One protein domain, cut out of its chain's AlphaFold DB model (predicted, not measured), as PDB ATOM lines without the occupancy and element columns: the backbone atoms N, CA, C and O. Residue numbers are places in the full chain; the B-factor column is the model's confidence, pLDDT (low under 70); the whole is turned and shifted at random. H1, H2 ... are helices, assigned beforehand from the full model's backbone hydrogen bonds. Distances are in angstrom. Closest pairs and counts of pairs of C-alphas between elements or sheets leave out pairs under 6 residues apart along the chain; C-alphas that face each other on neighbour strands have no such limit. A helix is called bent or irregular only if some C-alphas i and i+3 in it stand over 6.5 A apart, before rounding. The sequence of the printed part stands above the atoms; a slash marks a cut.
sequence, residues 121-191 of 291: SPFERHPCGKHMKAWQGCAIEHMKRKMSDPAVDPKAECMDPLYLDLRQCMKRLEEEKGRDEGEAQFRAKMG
ATOM      1  N   SER A 121      -5.464 -28.721   1.210       66.62
ATOM      2  CA  SER A 121      -6.618 -29.607   1.072       66.62
ATOM      3  C   SER A 121      -6.178 -30.893   0.355       66.62
ATOM      4  O   SER A 121      -5.423 -30.804  -0.616       66.62
ATOM      5  N   PRO A 122      -6.623 -32.095   0.770       67.69
ATOM      6  CA  PRO A 122      -6.318 -33.335   0.047       67.69
ATOM      7  C   PRO A 122      -6.627 -33.231  -1.456       67.69
ATOM      8  O   PRO A 122      -5.942 -33.832  -2.282       67.69
ATOM      9  N   PHE A 123      -7.602 -32.390  -1.811       69.56
ATOM     10  CA  PHE A 123      -7.960 -32.067  -3.185       69.56
ATOM     11  C   PHE A 123      -6.888 -31.272  -3.939       69.56
ATOM     12  O   PHE A 123      -6.753 -31.456  -5.141       69.56
ATOM     13  N   GLU A 124      -6.090 -30.435  -3.276       71.62
ATOM     14  CA  GLU A 124      -4.995 -29.691  -3.914       71.62
ATOM     15  C   GLU A 124      -3.792 -30.583  -4.251       71.62
ATOM     16  O   GLU A 124      -3.041 -30.269  -5.171       71.62
ATOM     17  N   ARG A 125      -3.632 -31.722  -3.563       74.00
ATOM     18  CA  ARG A 125      -2.636 -32.753  -3.920       74.00
ATOM     19  C   ARG A 125      -3.158 -33.764  -4.942       74.00
ATOM     20  O   ARG A 125      -2.385 -34.575  -5.444       74.00
ATOM     21  N   HIS A 126      -4.456 -33.744  -5.233       83.19
ATOM     22  CA  HIS A 126      -5.079 -34.685  -6.151       83.19
ATOM     23  C   HIS A 126      -4.757 -34.308  -7.611       83.19
ATOM     24  O   HIS A 126      -4.809 -33.123  -7.946       83.19
ATOM     25  N   PRO A 127      -4.505 -35.266  -8.529       85.44
ATOM     26  CA  PRO A 127      -4.199 -34.943  -9.931       85.44
ATOM     27  C   PRO A 127      -5.354 -34.207 -10.634       85.44
ATOM     28  O   PRO A 127      -5.135 -33.349 -11.489       85.44
ATOM     29  N   CYS A 128      -6.595 -34.475 -10.211       91.38
ATOM     30  CA  CYS A 128      -7.792 -33.748 -10.656       91.38
ATOM     31  C   CYS A 128      -8.105 -32.476  -9.852       91.38
ATOM     32  O   CYS A 128      -9.132 -31.837 -10.090       91.38
ATOM     33  N   GLY A 129      -7.236 -32.079  -8.920       88.50
ATOM     34  CA  GLY A 129      -7.438 -30.941  -8.020       88.50
ATOM     35  C   GLY A 129      -7.695 -29.624  -8.741       88.50
ATOM     36  O   GLY A 129      -8.551 -28.845  -8.324       88.50
ATOM     37  N   LYS A 130      -7.037 -29.408  -9.888       90.19
ATOM     38  CA  LYS A 130      -7.257 -28.227 -10.738       90.19
ATOM     39  C   LYS A 130      -8.705 -28.112 -11.234       90.19
ATOM     40  O   LYS A 130      -9.275 -27.027 -11.196       90.19
ATOM     41  N   HIS A 131      -9.312 -29.232 -11.635       90.44
ATOM     42  CA  HIS A 131     -10.691 -29.273 -12.131       90.44
ATOM     43  C   HIS A 131     -11.684 -29.077 -10.984       90.44
ATOM     44  O   HIS A 131     -12.649 -28.331 -11.119       90.44
ATOM     45  N   MET A 132     -11.391 -29.666  -9.821       87.81
ATOM     46  CA  MET A 132     -12.199 -29.491  -8.615       87.81
ATOM     47  C   MET A 132     -12.204 -28.033  -8.147       87.81
ATOM     48  O   MET A 132     -13.264 -27.487  -7.853       87.81
ATOM     49  N   LYS A 133     -11.036 -27.379  -8.133       88.81
ATOM     50  CA  LYS A 133     -10.896 -25.971  -7.739       88.81
ATOM     51  C   LYS A 133     -11.618 -25.033  -8.705       88.81
ATOM     52  O   LYS A 133     -12.285 -24.107  -8.254       88.81
ATOM     53  N   ALA A 134     -11.529 -25.289 -10.011       88.62
ATOM     54  CA  ALA A 134     -12.256 -24.518 -11.017       88.62
ATOM     55  C   ALA A 134     -13.778 -24.662 -10.851       88.62
ATOM     56  O   ALA A 134     -14.490 -23.659 -10.804       88.62
ATOM     57  N   TRP A 135     -14.267 -25.896 -10.692       89.62
ATOM     58  CA  TRP A 135     -15.689 -26.171 -10.481       89.62
ATOM     59  C   TRP A 135     -16.216 -25.522  -9.193       89.62
ATOM     60  O   TRP A 135     -17.213 -24.803  -9.230       89.62
ATOM     61  N   GLN A 136     -15.508 -25.686  -8.069       87.56
ATOM     62  CA  GLN A 136     -15.859 -25.047  -6.794       87.56
ATOM     63  C   GLN A 136     -15.845 -23.521  -6.895       87.56
ATOM     64  O   GLN A 136     -16.753 -22.869  -6.385       87.56
ATOM     65  N   GLY A 137     -14.846 -22.952  -7.574       89.12
ATOM     66  CA  GLY A 137     -14.770 -21.516  -7.824       89.12
ATOM     67  C   GLY A 137     -16.012 -21.005  -8.548       89.12
ATOM     68  O   GLY A 137     -16.622 -20.035  -8.096       89.12
ATOM     69  N   CYS A 138     -16.451 -21.697  -9.604       88.75
ATOM     70  CA  CYS A 138     -17.660 -21.275 -10.306       88.75
ATOM     71  C   CYS A 138     -18.942 -21.490  -9.491       88.75
ATOM     72  O   CYS A 138     -19.824 -20.634  -9.504       88.75
ATOM     73  N   ALA A 139     -19.031 -22.584  -8.730       85.56
ATOM     74  CA  ALA A 139     -20.164 -22.848  -7.843       85.56
ATOM     75  C   ALA A 139     -20.325 -21.759  -6.770       85.56
ATOM     76  O   ALA A 139     -21.439 -21.312  -6.501       85.56
ATOM     77  N   ILE A 140     -19.216 -21.305  -6.176       88.00
ATOM     78  CA  ILE A 140     -19.213 -20.242  -5.164       88.00
ATOM     79  C   ILE A 140     -19.672 -18.918  -5.778       88.00
ATOM     80  O   ILE A 140     -20.531 -18.251  -5.205       88.00
ATOM     81  N   GLU A 141     -19.137 -18.536  -6.938       87.75
ATOM     82  CA  GLU A 141     -19.533 -17.295  -7.613       87.75
ATOM     83  C   GLU A 141     -21.000 -17.321  -8.055       87.75
ATOM     84  O   GLU A 141     -21.716 -16.333  -7.889       87.75
ATOM     85  N   HIS A 142     -21.488 -18.461  -8.544       86.62
ATOM     86  CA  HIS A 142     -22.903 -18.635  -8.867       86.62
ATOM     87  C   HIS A 142     -23.794 -18.519  -7.626       86.62
ATOM     88  O   HIS A 142     -24.764 -17.763  -7.640       86.62
ATOM     89  N   MET A 143     -23.430 -19.178  -6.521       84.75
ATOM     90  CA  MET A 143     -24.168 -19.073  -5.258       84.75
ATOM     91  C   MET A 143     -24.182 -17.645  -4.710       84.75
ATOM     92  O   MET A 143     -25.226 -17.192  -4.245       84.75
ATOM     93  N   LYS A 144     -23.068 -16.908  -4.800       87.88
ATOM     94  CA  LYS A 144     -23.024 -15.485  -4.426       87.88
ATOM     95  C   LYS A 144     -24.011 -14.663  -5.254       87.88
ATOM     96  O   LYS A 144     -24.773 -13.891  -4.680       87.88
ATOM     97  N   ARG A 145     -24.043 -14.869  -6.576       87.44
ATOM     98  CA  ARG A 145     -24.990 -14.184  -7.473       87.44
ATOM     99  C   ARG A 145     -26.437 -14.539  -7.158       87.44
ATOM    100  O   ARG A 145     -27.277 -13.652  -7.120       87.44
ATOM    101  N   LYS A 146     -26.718 -15.809  -6.871       86.38
ATOM    102  CA  LYS A 146     -28.058 -16.278  -6.499       86.38
ATOM    103  C   LYS A 146     -28.531 -15.716  -5.155       86.38
ATOM    104  O   LYS A 146     -29.714 -15.448  -4.984       86.38
ATOM    105  N   MET A 147     -27.617 -15.536  -4.199       86.06
ATOM    106  CA  MET A 147     -27.917 -14.875  -2.924       86.06
ATOM    107  C   MET A 147     -28.250 -13.391  -3.119       86.06
ATOM    108  O   MET A 147     -29.118 -12.879  -2.420       86.06
ATOM    109  N   SER A 148     -27.582 -12.705  -4.057       90.44
ATOM    110  CA  SER A 148     -27.876 -11.300  -4.375       90.44
ATOM    111  C   SER A 148     -29.106 -11.112  -5.264       90.44
ATOM    112  O   SER A 148     -29.801 -10.112  -5.131       90.44
ATOM    113  N   ASP A 149     -29.373 -12.058  -6.163       90.81
ATOM    114  CA  ASP A 149     -30.489 -12.026  -7.102       90.81
ATOM    115  C   ASP A 149     -31.101 -13.436  -7.242       90.81
ATOM    116  O   ASP A 149     -30.542 -14.307  -7.922       90.81
ATOM    117  N   PRO A 150     -32.263 -13.687  -6.610       86.75
ATOM    118  CA  PRO A 150     -32.952 -14.971  -6.682       86.75
ATOM    119  C   PRO A 150     -33.417 -15.361  -8.091       86.75
ATOM    120  O   PRO A 150     -33.738 -16.531  -8.303       86.75
ATOM    121  N   ALA A 151     -33.484 -14.412  -9.036       90.19
ATOM    122  CA  ALA A 151     -33.898 -14.661 -10.416       90.19
ATOM    123  C   ALA A 151     -32.779 -15.262 -11.285       90.19
ATOM    124  O   ALA A 151     -33.034 -15.670 -12.418       90.19
ATOM    125  N   VAL A 152     -31.549 -15.350 -10.765       83.06
ATOM    126  CA  VAL A 152     -30.425 -15.990 -11.458       83.06
ATOM    127  C   VAL A 152     -30.726 -17.473 -11.675       83.06
ATOM    128  O   VAL A 152     -30.954 -18.226 -10.723       83.06
ATOM    129  N   ASP A 153     -30.694 -17.893 -12.943       78.19
ATOM    130  CA  ASP A 153     -30.986 -19.267 -13.352       78.19
ATOM    131  C   ASP A 153     -30.090 -20.265 -12.584       78.19
ATOM    132  O   ASP A 153     -28.863 -20.094 -12.528       78.19
ATOM    133  N   PRO A 154     -30.669 -21.314 -11.966       60.03
ATOM    134  CA  PRO A 154     -29.905 -22.378 -11.322       60.03
ATOM    135  C   PRO A 154     -28.950 -23.128 -12.264       60.03
ATOM    136  O   PRO A 154     -28.002 -23.744 -11.771       60.03
ATOM    137  N   LYS A 155     -29.152 -23.087 -13.585       64.69
ATOM    138  CA  LYS A 155     -28.224 -23.649 -14.573       64.69
ATOM    139  C   LYS A 155     -27.093 -22.669 -14.858       64.69
ATOM    140  O   LYS A 155     -27.116 -21.909 -15.820       64.69
ATOM    141  N   ALA A 156     -26.072 -22.698 -14.008       67.44
ATOM    142  CA  ALA A 156     -24.843 -21.972 -14.286       67.44
ATOM    143  C   ALA A 156     -24.146 -22.598 -15.507       67.44
ATOM    144  O   ALA A 156     -23.665 -23.728 -15.422       67.44
ATOM    145  N   GLU A 157     -24.036 -21.857 -16.611       69.44
ATOM    146  CA  GLU A 157     -23.372 -22.298 -17.855       69.44
ATOM    147  C   GLU A 157     -21.954 -22.856 -17.629       69.44
ATOM    148  O   GLU A 157     -21.472 -23.691 -18.388       69.44
ATOM    149  N   CYS A 158     -21.281 -22.431 -16.556       76.31
ATOM    150  CA  CYS A 158     -19.943 -22.893 -16.203       76.31
ATOM    151  C   CYS A 158     -19.896 -24.210 -15.409       76.31
ATOM    152  O   CYS A 158     -18.837 -24.835 -15.354       76.31
ATOM    153  N   MET A 159     -20.986 -24.624 -14.751       77.25
ATOM    154  CA  MET A 159     -20.975 -25.789 -13.854       77.25
ATOM    155  C   MET A 159     -20.876 -27.089 -14.642       77.25
ATOM    156  O   MET A 159     -20.067 -27.945 -14.286       77.25
ATOM    157  N   ASP A 160     -21.651 -27.221 -15.719       85.44
ATOM    158  CA  ASP A 160     -21.736 -28.468 -16.482       85.44
ATOM    159  C   ASP A 160     -20.404 -28.834 -17.162       85.44
ATOM    160  O   ASP A 160     -19.936 -29.959 -16.959       85.44
ATOM    161  N   PRO A 161     -19.711 -27.924 -17.882       88.38
ATOM    162  CA  PRO A 161     -18.421 -28.247 -18.494       88.38
ATOM    163  C   PRO A 161     -17.347 -28.587 -17.454       88.38
ATOM    164  O   PRO A 161     -16.648 -29.590 -17.585       88.38
ATOM    165  N   LEU A 162     -17.253 -27.802 -16.373       88.62
ATOM    166  CA  LEU A 162     -16.250 -28.019 -15.326       88.62
ATOM    167  C   LEU A 162     -16.505 -29.311 -14.539       88.62
ATOM    168  O   LEU A 162     -15.560 -29.996 -14.141       88.62
ATOM    169  N   TYR A 163     -17.775 -29.668 -14.338       86.69
ATOM    170  CA  TYR A 163     -18.156 -30.933 -13.721       86.69
ATOM    171  C   TYR A 163     -17.825 -32.122 -14.627       86.69
ATOM    172  O   TYR A 163     -17.301 -33.130 -14.148       86.69
ATOM    173  N   LEU A 164     -18.088 -32.010 -15.932       90.00
ATOM    174  CA  LEU A 164     -17.732 -33.042 -16.906       90.00
ATOM    175  C   LEU A 164     -16.218 -33.262 -16.958       90.00
ATOM    176  O   LEU A 164     -15.783 -34.413 -16.906       90.00
ATOM    177  N   ASP A 165     -15.424 -32.195 -16.974       91.31
ATOM    178  CA  ASP A 165     -13.961 -32.282 -16.944       91.31
ATOM    179  C   ASP A 165     -13.457 -32.961 -15.668       91.31
ATOM    180  O   ASP A 165     -12.611 -33.862 -15.722       91.31
ATOM    181  N   LEU A 166     -14.007 -32.576 -14.513       90.69
ATOM    182  CA  LEU A 166     -13.695 -33.209 -13.235       90.69
ATOM    183  C   LEU A 166     -14.049 -34.699 -13.262       90.69
ATOM    184  O   LEU A 166     -13.215 -35.534 -12.912       90.69
ATOM    185  N   ARG A 167     -15.249 -35.048 -13.733       90.31
ATOM    186  CA  ARG A 167     -15.720 -36.434 -13.833       90.31
ATOM    187  C   ARG A 167     -14.849 -37.266 -14.772       90.31
ATOM    188  O   ARG A 167     -14.494 -38.390 -14.431       90.31
ATOM    189  N   GLN A 168     -14.478 -36.728 -15.931       93.19
ATOM    190  CA  GLN A 168     -13.590 -37.406 -16.876       93.19
ATOM    191  C   GLN A 168     -12.180 -37.594 -16.311       93.19
ATOM    192  O   GLN A 168     -11.538 -38.601 -16.599       93.19
ATOM    193  N   CYS A 169     -11.681 -36.633 -15.536       93.25
ATOM    194  CA  CYS A 169     -10.391 -36.758 -14.874       93.25
ATOM    195  C   CYS A 169     -10.423 -37.851 -13.794       93.25
ATOM    196  O   CYS A 169      -9.565 -38.730 -13.794       93.25
ATOM    197  N   MET A 170     -11.440 -37.845 -12.923       88.31
ATOM    198  CA  MET A 170     -11.604 -38.864 -11.878       88.31
ATOM    199  C   MET A 170     -11.745 -40.262 -12.482       88.31
ATOM    200  O   MET A 170     -11.048 -41.177 -12.062       88.31
ATOM    201  N   LYS A 171     -12.564 -40.404 -13.532       89.06
ATOM    202  CA  LYS A 171     -12.738 -41.676 -14.240       89.06
ATOM    203  C   LYS A 171     -11.424 -42.189 -14.835       89.06
ATOM    204  O   LYS A 171     -11.122 -43.368 -14.708       89.06
ATOM    205  N   ARG A 172     -10.618 -41.312 -15.448       89.56
ATOM    206  CA  ARG A 172      -9.290 -41.683 -15.964       89.56
ATOM    207  C   ARG A 172      -8.369 -42.179 -14.853       89.56
ATOM    208  O   ARG A 172      -7.727 -43.204 -15.032       89.56
ATOM    209  N   LEU A 173      -8.356 -41.509 -13.702       85.81
ATOM    210  CA  LEU A 173      -7.562 -41.954 -12.555       85.81
ATOM    211  C   LEU A 173      -8.057 -43.276 -11.966       85.81
ATOM    212  O   LEU A 173      -7.239 -44.082 -11.546       85.81
ATOM    213  N   GLU A 174      -9.366 -43.516 -11.924       82.25
ATOM    214  CA  GLU A 174      -9.928 -44.805 -11.501       82.25
ATOM    215  C   GLU A 174      -9.554 -45.924 -12.479       82.25
ATOM    216  O   GLU A 174      -9.186 -47.016 -12.052       82.25
ATOM    217  N   GLU A 175      -9.591 -45.654 -13.785       86.06
ATOM    218  CA  GLU A 175      -9.178 -46.597 -14.826       86.06
ATOM    219  C   GLU A 175      -7.662 -46.856 -14.815       86.06
ATOM    220  O   GLU A 175      -7.237 -47.976 -15.092       86.06
ATOM    221  N   GLU A 176      -6.840 -45.851 -14.510       82.31
ATOM    222  CA  GLU A 176      -5.386 -45.986 -14.341       82.31
ATOM    223  C   GLU A 176      -5.057 -46.747 -13.056       82.31
ATOM    224  O   GLU A 176      -4.363 -47.758 -13.100       82.31
ATOM    225  N   LYS A 177      -5.643 -46.351 -11.924       78.12
ATOM    226  CA  LYS A 177      -5.423 -47.006 -10.634       78.12
ATOM    227  C   LYS A 177      -5.951 -48.439 -10.620       78.12
ATOM    228  O   LYS A 177      -5.263 -49.331 -10.146       78.12
ATOM    229  N   GLY A 178      -7.133 -48.687 -11.184       75.75
ATOM    230  CA  GLY A 178      -7.686 -50.034 -11.328       75.75
ATOM    231  C   GLY A 178      -6.863 -50.907 -12.279       75.75
ATOM    232  O   GLY A 178      -6.774 -52.120 -12.084       75.75
ATOM    233  N   ARG A 179      -6.208 -50.302 -13.278       77.38
ATOM    234  CA  ARG A 179      -5.264 -50.992 -14.162       77.38
ATOM    235  C   ARG A 179      -3.966 -51.323 -13.441       77.38
ATOM    236  O   ARG A 179      -3.530 -52.457 -13.562       77.38
ATOM    237  N   ASP A 180      -3.412 -50.403 -12.661       79.44
ATOM    238  CA  ASP A 180      -2.174 -50.616 -11.907       79.44
ATOM    239  C   ASP A 180      -2.373 -51.607 -10.751       79.44
ATOM    240  O   ASP A 180      -1.547 -52.493 -10.541       79.44
ATOM    241  N   GLU A 181      -3.491 -51.522 -10.026       82.38
ATOM    242  CA  GLU A 181      -3.854 -52.475  -8.972       82.38
ATOM    243  C   GLU A 181      -4.164 -53.856  -9.556       82.38
ATOM    244  O   GLU A 181      -3.703 -54.868  -9.024       82.38
ATOM    245  N   GLY A 182      -4.887 -53.915 -10.678       75.25
ATOM    246  CA  GLY A 182      -5.136 -55.155 -11.410       75.25
ATOM    247  C   GLY A 182      -3.854 -55.768 -11.979       75.25
ATOM    248  O   GLY A 182      -3.657 -56.979 -11.890       75.25
ATOM    249  N   GLU A 183      -2.947 -54.945 -12.505       82.25
ATOM    250  CA  GLU A 183      -1.633 -55.347 -13.012       82.25
ATOM    251  C   GLU A 183      -0.735 -55.855 -11.880       82.25
ATOM    252  O   GLU A 183      -0.117 -56.913 -12.011       82.25
ATOM    253  N   ALA A 184      -0.719 -55.170 -10.737       80.38
ATOM    254  CA  ALA A 184       0.007 -55.598  -9.548       80.38
ATOM    255  C   ALA A 184      -0.545 -56.917  -8.985       80.38
ATOM    256  O   ALA A 184       0.233 -57.817  -8.670       80.38
ATOM    257  N   GLN A 185      -1.871 -57.081  -8.911       80.44
ATOM    258  CA  GLN A 185      -2.504 -58.333  -8.476       80.44
ATOM    259  C   GLN A 185      -2.237 -59.481  -9.454       80.44
ATOM    260  O   GLN A 185      -1.953 -60.605  -9.034       80.44
ATOM    261  N   PHE A 186      -2.286 -59.217 -10.759       78.69
ATOM    262  CA  PHE A 186      -2.007 -60.217 -11.783       78.69
ATOM    263  C   PHE A 186      -0.532 -60.634 -11.776       78.69
ATOM    264  O   PHE A 186      -0.234 -61.830 -11.818       78.69
ATOM    265  N   ARG A 187       0.390 -59.675 -11.615       89.06
ATOM    266  CA  ARG A 187       1.823 -59.936 -11.415       89.06
ATOM    267  C   ARG A 187       2.075 -60.749 -10.146       89.06
ATOM    268  O   ARG A 187       2.836 -61.712 -10.193       89.06
ATOM    269  N   ALA A 188       1.407 -60.417  -9.041       89.12
ATOM    270  CA  ALA A 188       1.508 -61.175  -7.794       89.12
ATOM    271  C   ALA A 188       0.999 -62.620  -7.946       89.12
ATOM    272  O   ALA A 188       1.564 -63.533  -7.352       89.12
ATOM    273  N   LYS A 189      -0.037 -62.843  -8.763       90.75
ATOM    274  CA  LYS A 189      -0.624 -64.172  -8.993       90.75
ATOM    275  C   LYS A 189       0.182 -65.043  -9.963       90.75
ATOM    276  O   LYS A 189       0.240 -66.253  -9.775       90.75
ATOM    277  N   MET A 190       0.760 -64.451 -11.005       76.50
ATOM    278  CA  MET A 190       1.476 -65.170 -12.073       76.50
ATOM    279  C   MET A 190       2.984 -65.320 -11.809       76.50
ATOM    280  O   MET A 190       3.632 -66.131 -12.467       76.50
ATOM    281  N   GLY A 191       3.547 -64.546 -10.873       92.56
ATOM    282  CA  GLY A 191       4.995 -64.394 -10.707       92.56
ATOM    283  C   GLY A 191       5.612 -63.497 -11.792       92.56
ATOM    284  O   GLY A 191       4.994 -63.249 -12.826       92.56
TER     285      GLY A 191
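Overview. This is residues 121 to 191 of the 291 residues of the protein "Hypothetical protein" of Trieres chinensis (UniProt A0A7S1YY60). Two helices make a long helical hairpin with arms of unequal length: the shorter H1 runs one way, the chain turns through an open loop, and the longer H2 folds back beside it. H2 then runs on past the paired part, and residues 174 to 191 stick out as a bare helical arm. Before H1, residues 121 to 128 form an irregular lead-in with no named element. The printed part has 71 residues with two named helices, H1 then H2, and no named strand; the class is all helix. The whole is extended, with a radius of gyration of the C-alphas of 18.1 A, and spans 63 by 22 by 12 A, only just a rod.

Arrangement. H1, residues 129 to 148, and H2, residues 159 to 191, form a helical hairpin. They touch, with 15 pairs of C-alphas within 8 A; their closest C-alphas, those of His 131 and Leu 166, are 5.1 A apart. Their lines stand at a shallow tilt of 28 degrees, and they run opposite ways. H1 touches H2 with residues 131 to 139 alone, and H2 touches H1 with residues 159 to 169 alone. Residues 174 to 191, which belong to H2, stand free. In H1 and H2 every pair of O i and N i+4 is within hydrogen-bond range.

Along the chain. H1 begins at C-alpha 129 at (-7.438, -30.941, -8.020) and is 28.6 A long from first to last C-alpha. H2 begins at C-alpha 159 at (-20.975, -25.789, -13.854) and ends at C-alpha 191 at (4.995, -64.394, -10.707), with a length of 46.6 A.

Size, cuts and confidence. The two C-alphas farthest apart, those of Asp 149 and Gly 191, are 63.4 A apart. Without the free stretch, the body of 53 residues spans 38 by 21 by 9 A. The printed part has no cut, and the link from H1 to H2, 10 residues, is short. The mean pLDDT of the printed part is 83.7; residues 121 to 123 and 154 to 157 are under 70.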